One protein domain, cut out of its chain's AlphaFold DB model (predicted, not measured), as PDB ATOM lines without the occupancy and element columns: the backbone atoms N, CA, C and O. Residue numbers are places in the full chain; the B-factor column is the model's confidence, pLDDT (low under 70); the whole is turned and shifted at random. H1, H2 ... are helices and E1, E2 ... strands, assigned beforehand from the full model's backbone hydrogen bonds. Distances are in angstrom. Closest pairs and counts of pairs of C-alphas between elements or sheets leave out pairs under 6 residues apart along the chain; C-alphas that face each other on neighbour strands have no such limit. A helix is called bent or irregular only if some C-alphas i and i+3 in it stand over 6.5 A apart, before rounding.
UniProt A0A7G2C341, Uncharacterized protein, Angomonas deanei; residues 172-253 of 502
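Overview. This is residues 172 to 253 of the 502 residues of an uncharacterized protein of Angomonas deanei (UniProt A0A7G2C341). A small parallel sheet of E1, E2 and E4 has two helices, H2 and H4, side by side and grazing it, while H1, H3 and E3 gather near the end where E1 and E2 finish. The 82 printed residues hold, in order, E1 H1 H2 E2 H3 E3 H4 E4, mixed helices and strands; the sheet order is E1, E2, E4. The whole is compact, with a radius of gyration of the C-alphas of 11.8 A and spans of 34 by 27 by 20 A.

Arrangement. E2, residues 206 to 211, is the inner strand, parallel to E1, residues 174 to 178, at 32 degrees; N 176 and O 208 are 2.8 A apart, within hydrogen-bond range. E2 is also parallel to E4, residues 248 to 250, at 18 degrees, with N 209 and O 248 at 2.8 A. H2, residues 192 to 202, only just on the sheet with 5 pairs of C-alphas within 10 A, only grazes it with residues 196 to 200; H4, residues 232 to 242, only grazes it with residues 236 to 240. H2 and H4 touch, closest C-alphas Leu 193 and Phe 235, 5.9 A, at a shallow tilt of 14 degrees, the same way. H1, residues 180 to 187, and H2 only just touch, with 3 pairs of C-alphas within 8 A, and only at the corner: the closest, Leu 183 and Cys 192, are 6.3 A apart. H1 and H3, residues 214 to 217, only just touch, with 3 such pairs, the closest Lys 180 and Cys 217, 5.7 A. E3, residues 222 to 226, pairs with no named strand; its closest C-alpha to H4 is Ser 224, 5.5 A from Val 232. E1, H1, H2 and E2 form a strand-helix-strand unit, two parallel neighbour strands joined through helices, with a right-handed crossover. Every O i to N i+4 pair is within hydrogen-bond range in H1 and H4, 5 of 7 in H2, and H3 is too short for one.

Along the chain. E1 begins at C-alpha 174, (270.762, 391.834, 214.032), and spans 13.3 A; E2 spans 13.6 A. H2 spans 15.7 A and is irregular, but only just: C-alphas 198 and 201 are 6.6 A apart. H4 spans 15.3 A, H1 10.6 A, E3 8.4 A, E4 6.2 A and H3 5.1 A. E4 ends at C-alpha 250, (273.371, 390.072, 225.317).

Size, cuts and confidence. The C-alphas farthest apart, Glu 173 and Glu 221, are 35.2 A apart. The printed part has no cut, and its seven links are tight. Mean pLDDT of the printed part is 83.7; residues 172 to 173, 213 to 216 and 247 are under 70.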
ATOM      1  N   VAL A 172     272.556 388.125 208.278       56.94
ATOM      2  CA  VAL A 172     271.504 388.278 209.283       56.94
ATOM      3  C   VAL A 172     271.680 389.663 209.885       56.94
ATOM      4  O   VAL A 172     272.606 389.905 210.658       56.94
ATOM      5  N   GLU A 173     270.815 390.593 209.478       67.81
ATOM      6  CA  GLU A 173     270.632 391.830 210.230       67.81
ATOM      7  C   GLU A 173     270.299 391.460 211.675       67.81
ATOM      8  O   GLU A 173     269.368 390.696 211.938       67.81
ATOM      9  N   GLY A 174     271.061 392.003 212.617       78.06
ATOM     10  CA  GLY A 174     270.762 391.834 214.032       78.06
ATOM     11  C   GLY A 174     271.900 391.175 214.779       78.06
ATOM     12  O   GLY A 174     272.803 391.883 215.205       78.06
ATOM     13  N   GLU A 175     271.842 389.862 214.996       86.69
ATOM     14  CA  GLU A 175     272.543 389.205 216.106       86.69
ATOM     15  C   GLU A 175     273.546 388.126 215.668       86.69
ATOM     16  O   GLU A 175     273.211 387.182 214.956       86.69
ATOM     17  N   TYR A 176     274.791 388.258 216.129       88.69
ATOM     18  CA  TYR A 176     275.830 387.239 216.041       88.69
ATOM     19  C   TYR A 176     275.838 386.392 217.317       88.69
ATOM     20  O   TYR A 176     276.117 386.898 218.405       88.69
ATOM     21  N   HIS A 177     275.563 385.098 217.167       88.25
ATOM     22  CA  HIS A 177     275.556 384.134 218.263       88.25
ATOM     23  C   HIS A 177     276.940 383.528 218.463       88.25
ATOM     24  O   HIS A 177     277.489 382.878 217.572       88.25
ATOM     25  N   CYS A 178     277.490 383.699 219.657       87.69
ATOM     26  CA  CYS A 178     278.693 383.014 220.081       87.69
ATOM     27  C   CYS A 178     278.336 381.941 221.105       87.69
ATOM     28  O   CYS A 178     277.987 382.256 222.242       87.69
ATOM     29  N   THR A 179     278.461 380.677 220.707       89.25
ATOM     30  CA  THR A 179     278.264 379.529 221.596       89.25
ATOM     31  C   THR A 179     279.594 379.042 222.173       89.25
ATOM     32  O   THR A 179     280.677 379.424 221.714       89.25
ATOM     33  N   LYS A 180     279.531 378.144 223.160       87.25
ATOM     34  CA  LYS A 180     280.719 377.477 223.708       87.25
ATOM     35  C   LYS A 180     281.511 376.736 222.635       87.25
ATOM     36  O   LYS A 180     282.738 376.792 222.624       87.25
ATOM     37  N   GLU A 181     280.822 376.031 221.744       89.75
ATOM     38  CA  GLU A 181     281.423 375.229 220.677       89.75
ATOM     39  C   GLU A 181     282.215 376.115 219.717       89.75
ATOM     40  O   GLU A 181     283.313 375.740 219.299       89.75
ATOM     41  N   VAL A 182     281.699 377.315 219.426       90.19
ATOM     42  CA  VAL A 182     282.412 378.327 218.639       90.19
ATOM     43  C   VAL A 182     283.711 378.728 219.332       90.19
ATOM     44  O   VAL A 182     284.771 378.649 218.709       90.19
ATOM     45  N   LEU A 183     283.655 379.090 220.619       88.69
ATOM     46  CA  LEU A 183     284.846 379.477 221.384       88.69
ATOM     47  C   LEU A 183     285.869 378.335 221.422       88.69
ATOM     48  O   LEU A 183     287.021 378.535 221.053       88.69
ATOM     49  N   LEU A 184     285.456 377.111 221.764       89.56
ATOM     50  CA  LEU A 184     286.353 375.949 221.788       89.56
ATOM     51  C   LEU A 184     287.021 375.708 220.427       89.56
ATOM     52  O   LEU A 184     288.233 375.499 220.361       89.56
ATOM     53  N   THR A 185     286.262 375.809 219.337       92.62
ATOM     54  CA  THR A 185     286.779 375.612 217.976       92.62
ATOM     55  C   THR A 185     287.812 376.676 217.609       92.62
ATOM     56  O   THR A 185     288.914 376.345 217.172       92.62
ATOM     57  N   VAL A 186     287.500 377.949 217.850       92.38
ATOM     58  CA  VAL A 186     288.410 379.079 217.611       92.38
ATOM     59  C   VAL A 186     289.707 378.933 218.406       92.38
ATOM     60  O   VAL A 186     290.795 379.196 217.889       92.38
ATOM     61  N   THR A 187     289.609 378.467 219.648       90.38
ATOM     62  CA  THR A 187     290.766 378.373 220.551       90.38
ATOM     63  C   THR A 187     291.758 377.284 220.180       90.38
ATOM     64  O   THR A 187     292.905 377.318 220.616       90.38
ATOM     65  N   SER A 188     291.361 376.361 219.301       91.56
ATOM     66  CA  SER A 188     292.280 375.376 218.726       91.56
ATOM     67  C   SER A 188     293.323 375.988 217.779       91.56
ATOM     68  O   SER A 188     294.327 375.340 217.485       91.56
ATOM     69  N   VAL A 189     293.107 377.220 217.296       92.81
ATOM     70  CA  VAL A 189     293.963 377.878 216.289       92.81
ATOM     71  C   VAL A 189     294.381 379.311 216.639       92.81
ATOM     72  O   VAL A 189     295.112 379.939 215.872       92.81
ATOM     73  N   GLY A 190     293.918 379.856 217.761       90.88
ATOM     74  CA  GLY A 190     294.194 381.234 218.166       90.88
ATOM     75  C   GLY A 190     293.481 381.607 219.460       90.88
ATOM     76  O   GLY A 190     293.086 380.738 220.230       90.88
ATOM     77  N   THR A 191     293.307 382.905 219.703       90.00
ATOM     78  CA  THR A 191     292.527 383.394 220.855       90.00
ATOM     79  C   THR A 191     291.124 383.812 220.428       90.00
ATOM     80  O   THR A 191     290.897 384.190 219.277       90.00
ATOM     81  N   CYS A 192     290.175 383.804 221.367       88.06
ATOM     82  CA  CYS A 192     288.832 384.325 221.114       88.06
ATOM     83  C   CYS A 192     288.875 385.800 220.713       88.06
ATOM     84  O   CYS A 192     288.235 386.193 219.744       88.06
ATOM     85  N   LEU A 193     289.687 386.608 221.398       88.88
ATOM     86  CA  LEU A 193     289.833 388.023 221.070       88.88
ATOM     87  C   LEU A 193     290.276 388.235 219.614       88.88
ATOM     88  O   LEU A 193     289.679 389.046 218.913       88.88
ATOM     89  N   GLU A 194     291.266 387.468 219.153       91.88
ATOM     90  CA  GLU A 194     291.753 387.512 217.769       91.88
ATOM     91  C   GLU A 194     290.671 387.137 216.747       91.88
ATOM     92  O   GLU A 194     290.558 387.759 215.688       91.88
ATOM     93  N   TYR A 195     289.841 386.144 217.065       92.62
ATOM     94  CA  TYR A 195     288.713 385.782 216.217       92.62
ATOM     95  C   TYR A 195     287.744 386.943 216.044       92.62
ATOM     96  O   TYR A 195     287.433 387.324 214.919       92.62
ATOM     97  N   PHE A 196     287.309 387.553 217.144       90.06
ATOM     98  CA  PHE A 196     286.345 388.645 217.079       90.06
ATOM     99  C   PHE A 196     286.926 389.904 216.425       90.06
ATOM    100  O   PHE A 196     286.217 390.553 215.657       90.06
ATOM    101  N   THR A 197     288.205 390.224 216.647       91.75
ATOM    102  CA  THR A 197     288.873 391.342 215.953       91.75
ATOM    103  C   THR A 197     289.029 391.102 214.460       91.75
ATOM    104  O   THR A 197     288.992 392.059 213.689       91.75
ATOM    105  N   THR A 198     289.160 389.846 214.041       92.81
ATOM    106  CA  THR A 198     289.253 389.484 212.624       92.81
ATOM    107  C   THR A 198     287.883 389.459 211.964       92.81
ATOM    108  O   THR A 198     287.729 389.963 210.857       92.81
ATOM    109  N   VAL A 199     286.891 388.865 212.625       92.25
ATOM    110  CA  VAL A 199     285.629 388.466 212.002       92.25
ATOM    111  C   VAL A 199     284.540 389.523 212.138       92.25
ATOM    112  O   VAL A 199     283.866 389.793 211.148       92.25
ATOM    113  N   LEU A 200     284.379 390.175 213.298       89.88
ATOM    114  CA  LEU A 200     283.316 391.178 213.477       89.88
ATOM    115  C   LEU A 200     283.384 392.325 212.456       89.88
ATOM    116  O   LEU A 200     282.335 392.675 211.916       89.88
ATOM    117  N   PRO A 201     284.564 392.881 212.103       90.62
ATOM    118  CA  PRO A 201     284.645 393.926 211.079       90.62
ATOM    119  C   PRO A 201     284.213 393.472 209.679       90.62
ATOM    120  O   PRO A 201     283.971 394.310 208.811       90.62
ATOM    121  N   LEU A 202     284.144 392.160 209.438       90.69
ATOM    122  CA  LEU A 202     283.726 391.579 208.165       90.69
ATOM    123  C   LEU A 202     282.208 391.365 208.088       90.69
ATOM    124  O   LEU A 202     281.725 390.983 207.027       90.69
ATOM    125  N   LEU A 203     281.466 391.607 209.176       89.44
ATOM    126  CA  LEU A 203     280.027 391.357 209.290       89.44
ATOM    127  C   LEU A 203     279.236 392.679 209.335       89.44
ATOM    128  O   LEU A 203     278.817 393.117 210.409       89.44
ATOM    129  N   PRO A 204     278.994 393.342 208.188       84.62
ATOM    130  CA  PRO A 204     278.414 394.689 208.158       84.62
ATOM    131  C   PRO A 204     276.976 394.779 208.701       84.62
ATOM    132  O   PRO A 204     276.538 395.875 209.053       84.62
ATOM    133  N   GLY A 205     276.243 393.660 208.765       84.88
ATOM    134  CA  GLY A 205     274.868 393.589 209.279       84.88
ATOM    135  C   GLY A 205     274.745 393.306 210.782       84.88
ATOM    136  O   GLY A 205     273.643 393.392 211.336       84.88
ATOM    137  N   VAL A 206     275.849 392.978 211.461       87.94
ATOM    138  CA  VAL A 206     275.820 392.625 212.884       87.94
ATOM    139  C   VAL A 206     275.736 393.891 213.725       87.94
ATOM    140  O   VAL A 206     276.644 394.720 213.758       87.94
ATOM    141  N   THR A 207     274.625 394.019 214.441       86.94
ATOM    142  CA  THR A 207     274.391 395.087 215.420       86.94
ATOM    143  C   THR A 207     274.302 394.534 216.834       86.94
ATOM    144  O   THR A 207     274.263 395.300 217.786       86.94
ATOM    145  N   ARG A 208     274.285 393.218 217.023       85.88
ATOM    146  CA  ARG A 208     274.180 392.585 218.330       85.88
ATOM    147  C   ARG A 208     275.127 391.402 218.420       85.88
ATOM    148  O   ARG A 208     275.258 390.651 217.463       85.88
ATOM    149  N   VAL A 209     275.776 391.223 219.560       87.75
ATOM    150  CA  VAL A 209     276.591 390.040 219.852       87.75
ATOM    151  C   VAL A 209     275.985 389.358 221.062       87.75
ATOM    152  O   VAL A 209     275.941 389.935 222.146       87.75
ATOM    153  N   LYS A 210     275.516 388.130 220.887       87.50
ATOM    154  CA  LYS A 210     274.954 387.334 221.968       87.50
ATOM    155  C   LYS A 210     275.941 386.256 222.373       87.50
ATOM    156  O   LYS A 210     276.306 385.413 221.557       87.50
ATOM    157  N   LEU A 211     276.373 386.279 223.631       86.19
ATOM    158  CA  LEU A 211     277.117 385.168 224.215       86.19
ATOM    159  C   LEU A 211     276.111 384.177 224.796       86.19
ATOM    160  O   LEU A 211     275.500 384.437 225.835       86.19
ATOM    161  N   ASP A 212     275.899 383.056 224.114       81.19
ATOM    162  CA  ASP A 212     274.948 382.041 224.555       81.19
ATOM    163  C   ASP A 212     275.530 381.276 225.758       81.19
ATOM    164  O   ASP A 212     276.365 380.383 225.622       81.19
ATOM    165  N   GLY A 213     275.071 381.658 226.956       69.38
ATOM    166  CA  GLY A 213     275.468 381.057 228.229       69.38
ATOM    167  C   GLY A 213     276.779 381.628 228.769       69.38
ATOM    168  O   GLY A 213     277.836 381.028 228.603       69.38
ATOM    169  N   TYR A 214     276.719 382.759 229.478       65.94
ATOM    170  CA  TYR A 214     277.888 383.403 230.099       65.94
ATOM    171  C   TYR A 214     278.755 382.468 230.948       65.94
ATOM    172  O   TYR A 214     279.977 382.425 230.789       65.94
ATOM    173  N   GLU A 215     278.117 381.678 231.816       65.50
ATOM    174  CA  GLU A 215     278.805 380.688 232.659       65.50
ATOM    175  C   GLU A 215     279.534 379.626 231.830       65.50
ATOM    176  O   GLU A 215     280.424 378.940 232.319       65.50
ATOM    177  N   VAL A 216     279.152 379.493 230.563       65.44
ATOM    178  CA  VAL A 216     279.695 378.533 229.615       65.44
ATOM    179  C   VAL A 216     280.814 379.146 228.768       65.44
ATOM    180  O   VAL A 216     281.609 378.394 228.218       65.44
ATOM    181  N   CYS A 217     280.899 380.476 228.666       71.81
ATOM    182  CA  CYS A 217     281.909 381.197 227.877       71.81
ATOM    183  C   CYS A 217     283.127 381.656 228.701       71.81
ATOM    184  O   CYS A 217     284.122 382.115 228.134       71.81
ATOM    185  N   THR A 218     283.055 381.530 230.027       79.94
ATOM    186  CA  THR A 218     284.124 381.865 230.978       79.94
ATOM    187  C   THR A 218     284.748 380.605 231.570       79.94
ATOM    188  O   THR A 218     284.170 379.518 231.489       79.94
ATOM    189  N   GLN A 219     285.955 380.724 232.128       78.50
ATOM    190  CA  GLN A 219     286.580 379.596 232.821       78.50
ATOM    191  C   GLN A 219     285.803 379.275 234.111       78.50
ATOM    192  O   GLN A 219     285.486 380.198 234.866       78.50
ATOM    193  N   PRO A 220     285.507 377.995 234.410       77.56
ATOM    194  CA  PRO A 220     284.788 377.610 235.627       77.56
ATOM    195  C   PRO A 220     285.458 378.120 236.911       77.56
ATOM    196  O   PRO A 220     284.777 378.512 237.857       77.56
ATOM    197  N   GLU A 221     286.791 378.114 236.928       81.50
ATOM    198  CA  GLU A 221     287.636 378.557 238.036       81.50
ATOM    199  C   GLU A 221     287.843 380.077 238.102       81.50
ATOM    200  O   GLU A 221     288.164 380.595 239.171       81.50
ATOM    201  N   ASP A 222     287.647 380.794 236.992       83.00
ATOM    202  CA  ASP A 222     287.853 382.238 236.902       83.00
ATOM    203  C   ASP A 222     286.871 382.881 235.915       83.00
ATOM    204  O   ASP A 222     287.092 382.943 234.702       83.00
ATOM    205  N   ARG A 223     285.799 383.444 236.473       80.50
ATOM    206  CA  ARG A 223     284.756 384.147 235.716       80.50
ATOM    207  C   ARG A 223     285.245 385.445 235.059       80.50
ATOM    208  O   ARG A 223     284.515 386.004 234.248       80.50
ATOM    209  N   SER A 224     286.439 385.939 235.395       84.00
ATOM    210  CA  SER A 224     287.043 387.101 234.730       84.00
ATOM    211  C   SER A 224     287.818 386.732 233.459       84.00
ATOM    212  O   SER A 224     288.127 387.615 232.653       84.00
ATOM    213  N   SER A 225     288.061 385.437 233.234       86.38
ATOM    214  CA  SER A 225     288.803 384.904 232.092       86.38
ATOM    215  C   SER A 225     287.881 384.216 231.083       86.38
ATOM    216  O   SER A 225     287.032 383.394 231.433       86.38
ATOM    217  N   MET A 226     288.071 384.522 229.799       82.81
ATOM    218  CA  MET A 226     287.357 383.865 228.701       82.81
ATOM    219  C   MET A 226     287.900 382.449 228.464       82.81
ATOM    220  O   MET A 226     289.100 382.186 228.616       82.81
ATOM    221  N   ILE A 227     287.042 381.536 227.996       79.88
ATOM    222  CA  ILE A 227     287.519 380.291 227.376       79.88
ATOM    223  C   ILE A 227     288.412 380.673 226.198       79.88
ATOM    224  O   ILE A 227     287.995 381.453 225.346       79.88
ATOM    225  N   GLY A 228     289.640 380.149 226.163       76.31
ATOM    226  CA  GLY A 228     290.616 380.512 225.132       76.31
ATOM    227  C   GLY A 228     291.635 381.578 225.485       76.31
ATOM    228  O   GLY A 228     292.476 381.902 224.646       76.31
ATOM    229  N   GLY A 229     291.563 382.117 226.700       80.19
ATOM    230  CA  GLY A 229     292.470 383.150 227.179       80.19
ATOM    231  C   GLY A 229     292.007 384.572 226.854       80.19
ATOM    232  O   GLY A 229     291.180 384.808 225.972       80.19
ATOM    233  N   GLY A 230     292.572 385.521 227.601       83.69
ATOM    234  CA  GLY A 230     292.141 386.919 227.630       83.69
ATOM    235  C   GLY A 230     291.084 387.179 228.705       83.69
ATOM    236  O   GLY A 230     290.371 386.269 229.133       83.69
ATOM    237  N   SER A 231     290.996 388.431 229.152       89.19
ATOM    238  CA  SER A 231     289.984 388.835 230.125       89.19
ATOM    239  C   SER A 231     288.640 389.108 229.440       89.19
ATOM    240  O   SER A 231     288.585 389.588 228.301       89.19
ATOM    241  N   VAL A 232     287.537 388.847 230.146       87.50
ATOM    242  CA  VAL A 232     286.180 389.228 229.713       87.50
ATOM    243  C   VAL A 232     286.105 390.739 229.471       87.50
ATOM    244  O   VAL A 232     285.471 391.182 228.514       87.50
ATOM    245  N   ARG A 233     286.813 391.534 230.284       89.62
ATOM    246  CA  ARG A 233     286.881 392.993 230.156       89.62
ATOM    247  C   ARG A 233     287.488 393.431 228.828       89.62
ATOM    248  O   ARG A 233     286.906 394.282 228.152       89.62
ATOM    249  N   ASP A 234     288.634 392.871 228.450       89.50
ATOM    250  CA  ASP A 234     289.322 393.218 227.199       89.50
ATOM    251  C   ASP A 234     288.490 392.797 225.994       89.50
ATOM    252  O   ASP A 234     288.362 393.551 225.026       89.50
ATOM    253  N   PHE A 235     287.863 391.621 226.086       89.19
ATOM    254  CA  PHE A 235     286.918 391.136 225.091       89.19
ATOM    255  C   PHE A 235     285.755 392.114 224.896       89.19
ATOM    256  O   PHE A 235     285.552 392.616 223.791       89.19
ATOM    257  N   LEU A 236     285.040 392.444 225.969       88.50
ATOM    258  CA  LEU A 236     283.908 393.366 225.945       88.50
ATOM    259  C   LEU A 236     284.295 394.748 225.415       88.50
ATOM    260  O   LEU A 236     283.610 395.299 224.555       88.50
ATOM    261  N   THR A 237     285.418 395.286 225.893       88.62
ATOM    262  CA  THR A 237     285.951 396.581 225.446       88.62
ATOM    263  C   THR A 237     286.228 396.559 223.947       88.62
ATOM    264  O   THR A 237     285.866 397.486 223.224       88.62
ATOM    265  N   THR A 238     286.827 395.476 223.461       89.19
ATOM    266  CA  THR A 238     287.163 395.315 222.048       89.19
ATOM    267  C   THR A 238     285.917 395.173 221.184       89.19
ATOM    268  O   THR A 238     285.809 395.869 220.180       89.19
ATOM    269  N   VAL A 239     284.943 394.349 221.578       87.00
ATOM    270  CA  VAL A 239     283.686 394.188 220.826       87.00
ATOM    271  C   VAL A 239     282.928 395.509 220.717       87.00
ATOM    272  O   VAL A 239     282.497 395.867 219.621       87.00
ATOM    273  N   VAL A 240     282.819 396.265 221.814       84.88
ATOM    274  CA  VAL A 240     282.179 397.592 221.805       84.88
ATOM    275  C   VAL A 240     282.918 398.567 220.883       84.88
ATOM    276  O   VAL A 240     282.278 399.319 220.154       84.88
ATOM    277  N   ASN A 241     284.254 398.533 220.854       85.88
ATOM    278  CA  ASN A 241     285.048 399.411 219.988       85.88
ATOM    279  C   ASN A 241     284.977 399.030 218.500       85.88
ATOM    280  O   ASN A 241     285.009 399.909 217.640       85.88
ATOM    281  N   LEU A 242     284.907 397.736 218.178       85.44
ATOM    282  CA  LEU A 242     284.879 397.243 216.795       85.44
ATOM    283  C   LEU A 242     283.537 397.470 216.106       85.44
ATOM    284  O   LEU A 242     283.482 397.568 214.880       85.44
ATOM    285  N   LEU A 243     282.458 397.544 216.880       80.81
ATOM    286  CA  LEU A 243     281.108 397.699 216.370       80.81
ATOM    287  C   LEU A 243     280.538 399.043 216.856       80.81
ATOM    288  O   LEU A 243     279.736 399.085 217.779       80.81
ATOM    289  N   PRO A 244     280.885 400.176 216.216       70.69
ATOM    290  CA  PRO A 244     280.369 401.491 216.615       70.69
ATOM    291  C   PRO A 244     278.847 401.629 216.426       70.69
ATOM    292  O   PRO A 244     278.238 402.544 216.969       70.69
ATOM    293  N   LYS A 245     278.228 400.724 215.651       74.38
ATOM    294  CA  LYS A 245     276.770 400.582 215.497       74.38
ATOM    295  C   LYS A 245     276.188 399.442 216.342       74.38
ATOM    296  O   LYS A 245     275.075 398.998 216.061       74.38
ATOM    297  N   LEU A 246     276.937 398.916 217.313       72.06
ATOM    298  CA  LEU A 246     276.470 397.839 218.174       72.06
ATOM    299  C   LEU A 246     275.253 398.323 218.959       72.06
ATOM    300  O   LEU A 246     275.347 399.135 219.872       72.06
ATOM    301  N   GLY A 247     274.103 397.809 218.551       69.00
ATOM    302  CA  GLY A 247     272.846 397.908 219.244       69.00
ATOM    303  C   GLY A 247     272.861 397.138 220.552       69.00
ATOM    304  O   GLY A 247     272.311 397.692 221.485       69.00
ATOM    305  N   SER A 248     273.467 395.931 220.653       73.44
ATOM    306  CA  SER A 248     273.573 395.227 221.949       73.44
ATOM    307  C   SER A 248     274.583 394.098 222.144       73.44
ATOM    308  O   SER A 248     274.765 393.276 221.258       73.44
ATOM    309  N   VAL A 249     275.132 393.952 223.360       78.19
ATOM    310  CA  VAL A 249     275.765 392.695 223.818       78.19
ATOM    311  C   VAL A 249     274.847 391.999 224.821       78.19
ATOM    312  O   VAL A 249     274.587 392.539 225.893       78.19
ATOM    313  N   THR A 250     274.344 390.810 224.488       77.38
ATOM    314  CA  THR A 250     273.371 390.072 225.317       77.38
ATOM    315  C   THR A 250     273.930 388.723 225.778       77.38
ATOM    316  O   THR A 250     274.939 388.233 225.270       77.38
ATOM    317  N   GLY A 251     273.304 388.125 226.796       76.19
ATOM    318  CA  GLY A 251     273.645 386.785 227.303       76.19
ATOM    319  C   GLY A 251     274.742 386.729 228.376       76.19
ATOM    320  O   GLY A 251     274.830 385.735 229.091       76.19
ATOM    321  N   LEU A 252     275.512 387.810 228.545       74.44
ATOM    322  CA  LEU A 252     276.475 388.012 229.644       74.44
ATOM    323  C   LEU A 252     275.819 388.379 230.975       74.44
ATOM    324  O   LEU A 252     276.268 387.979 232.044       74.44
ATOM    325  N   ILE A 253     274.784 389.205 230.886       82.75
ATOM    326  CA  ILE A 253     274.174 389.928 231.992       82.75
ATOM    327  C   ILE A 253     272.663 389.802 231.811       82.75
ATOM    328  O   ILE A 253     272.159 390.018 230.708       82.75
TER     329      ILE A 253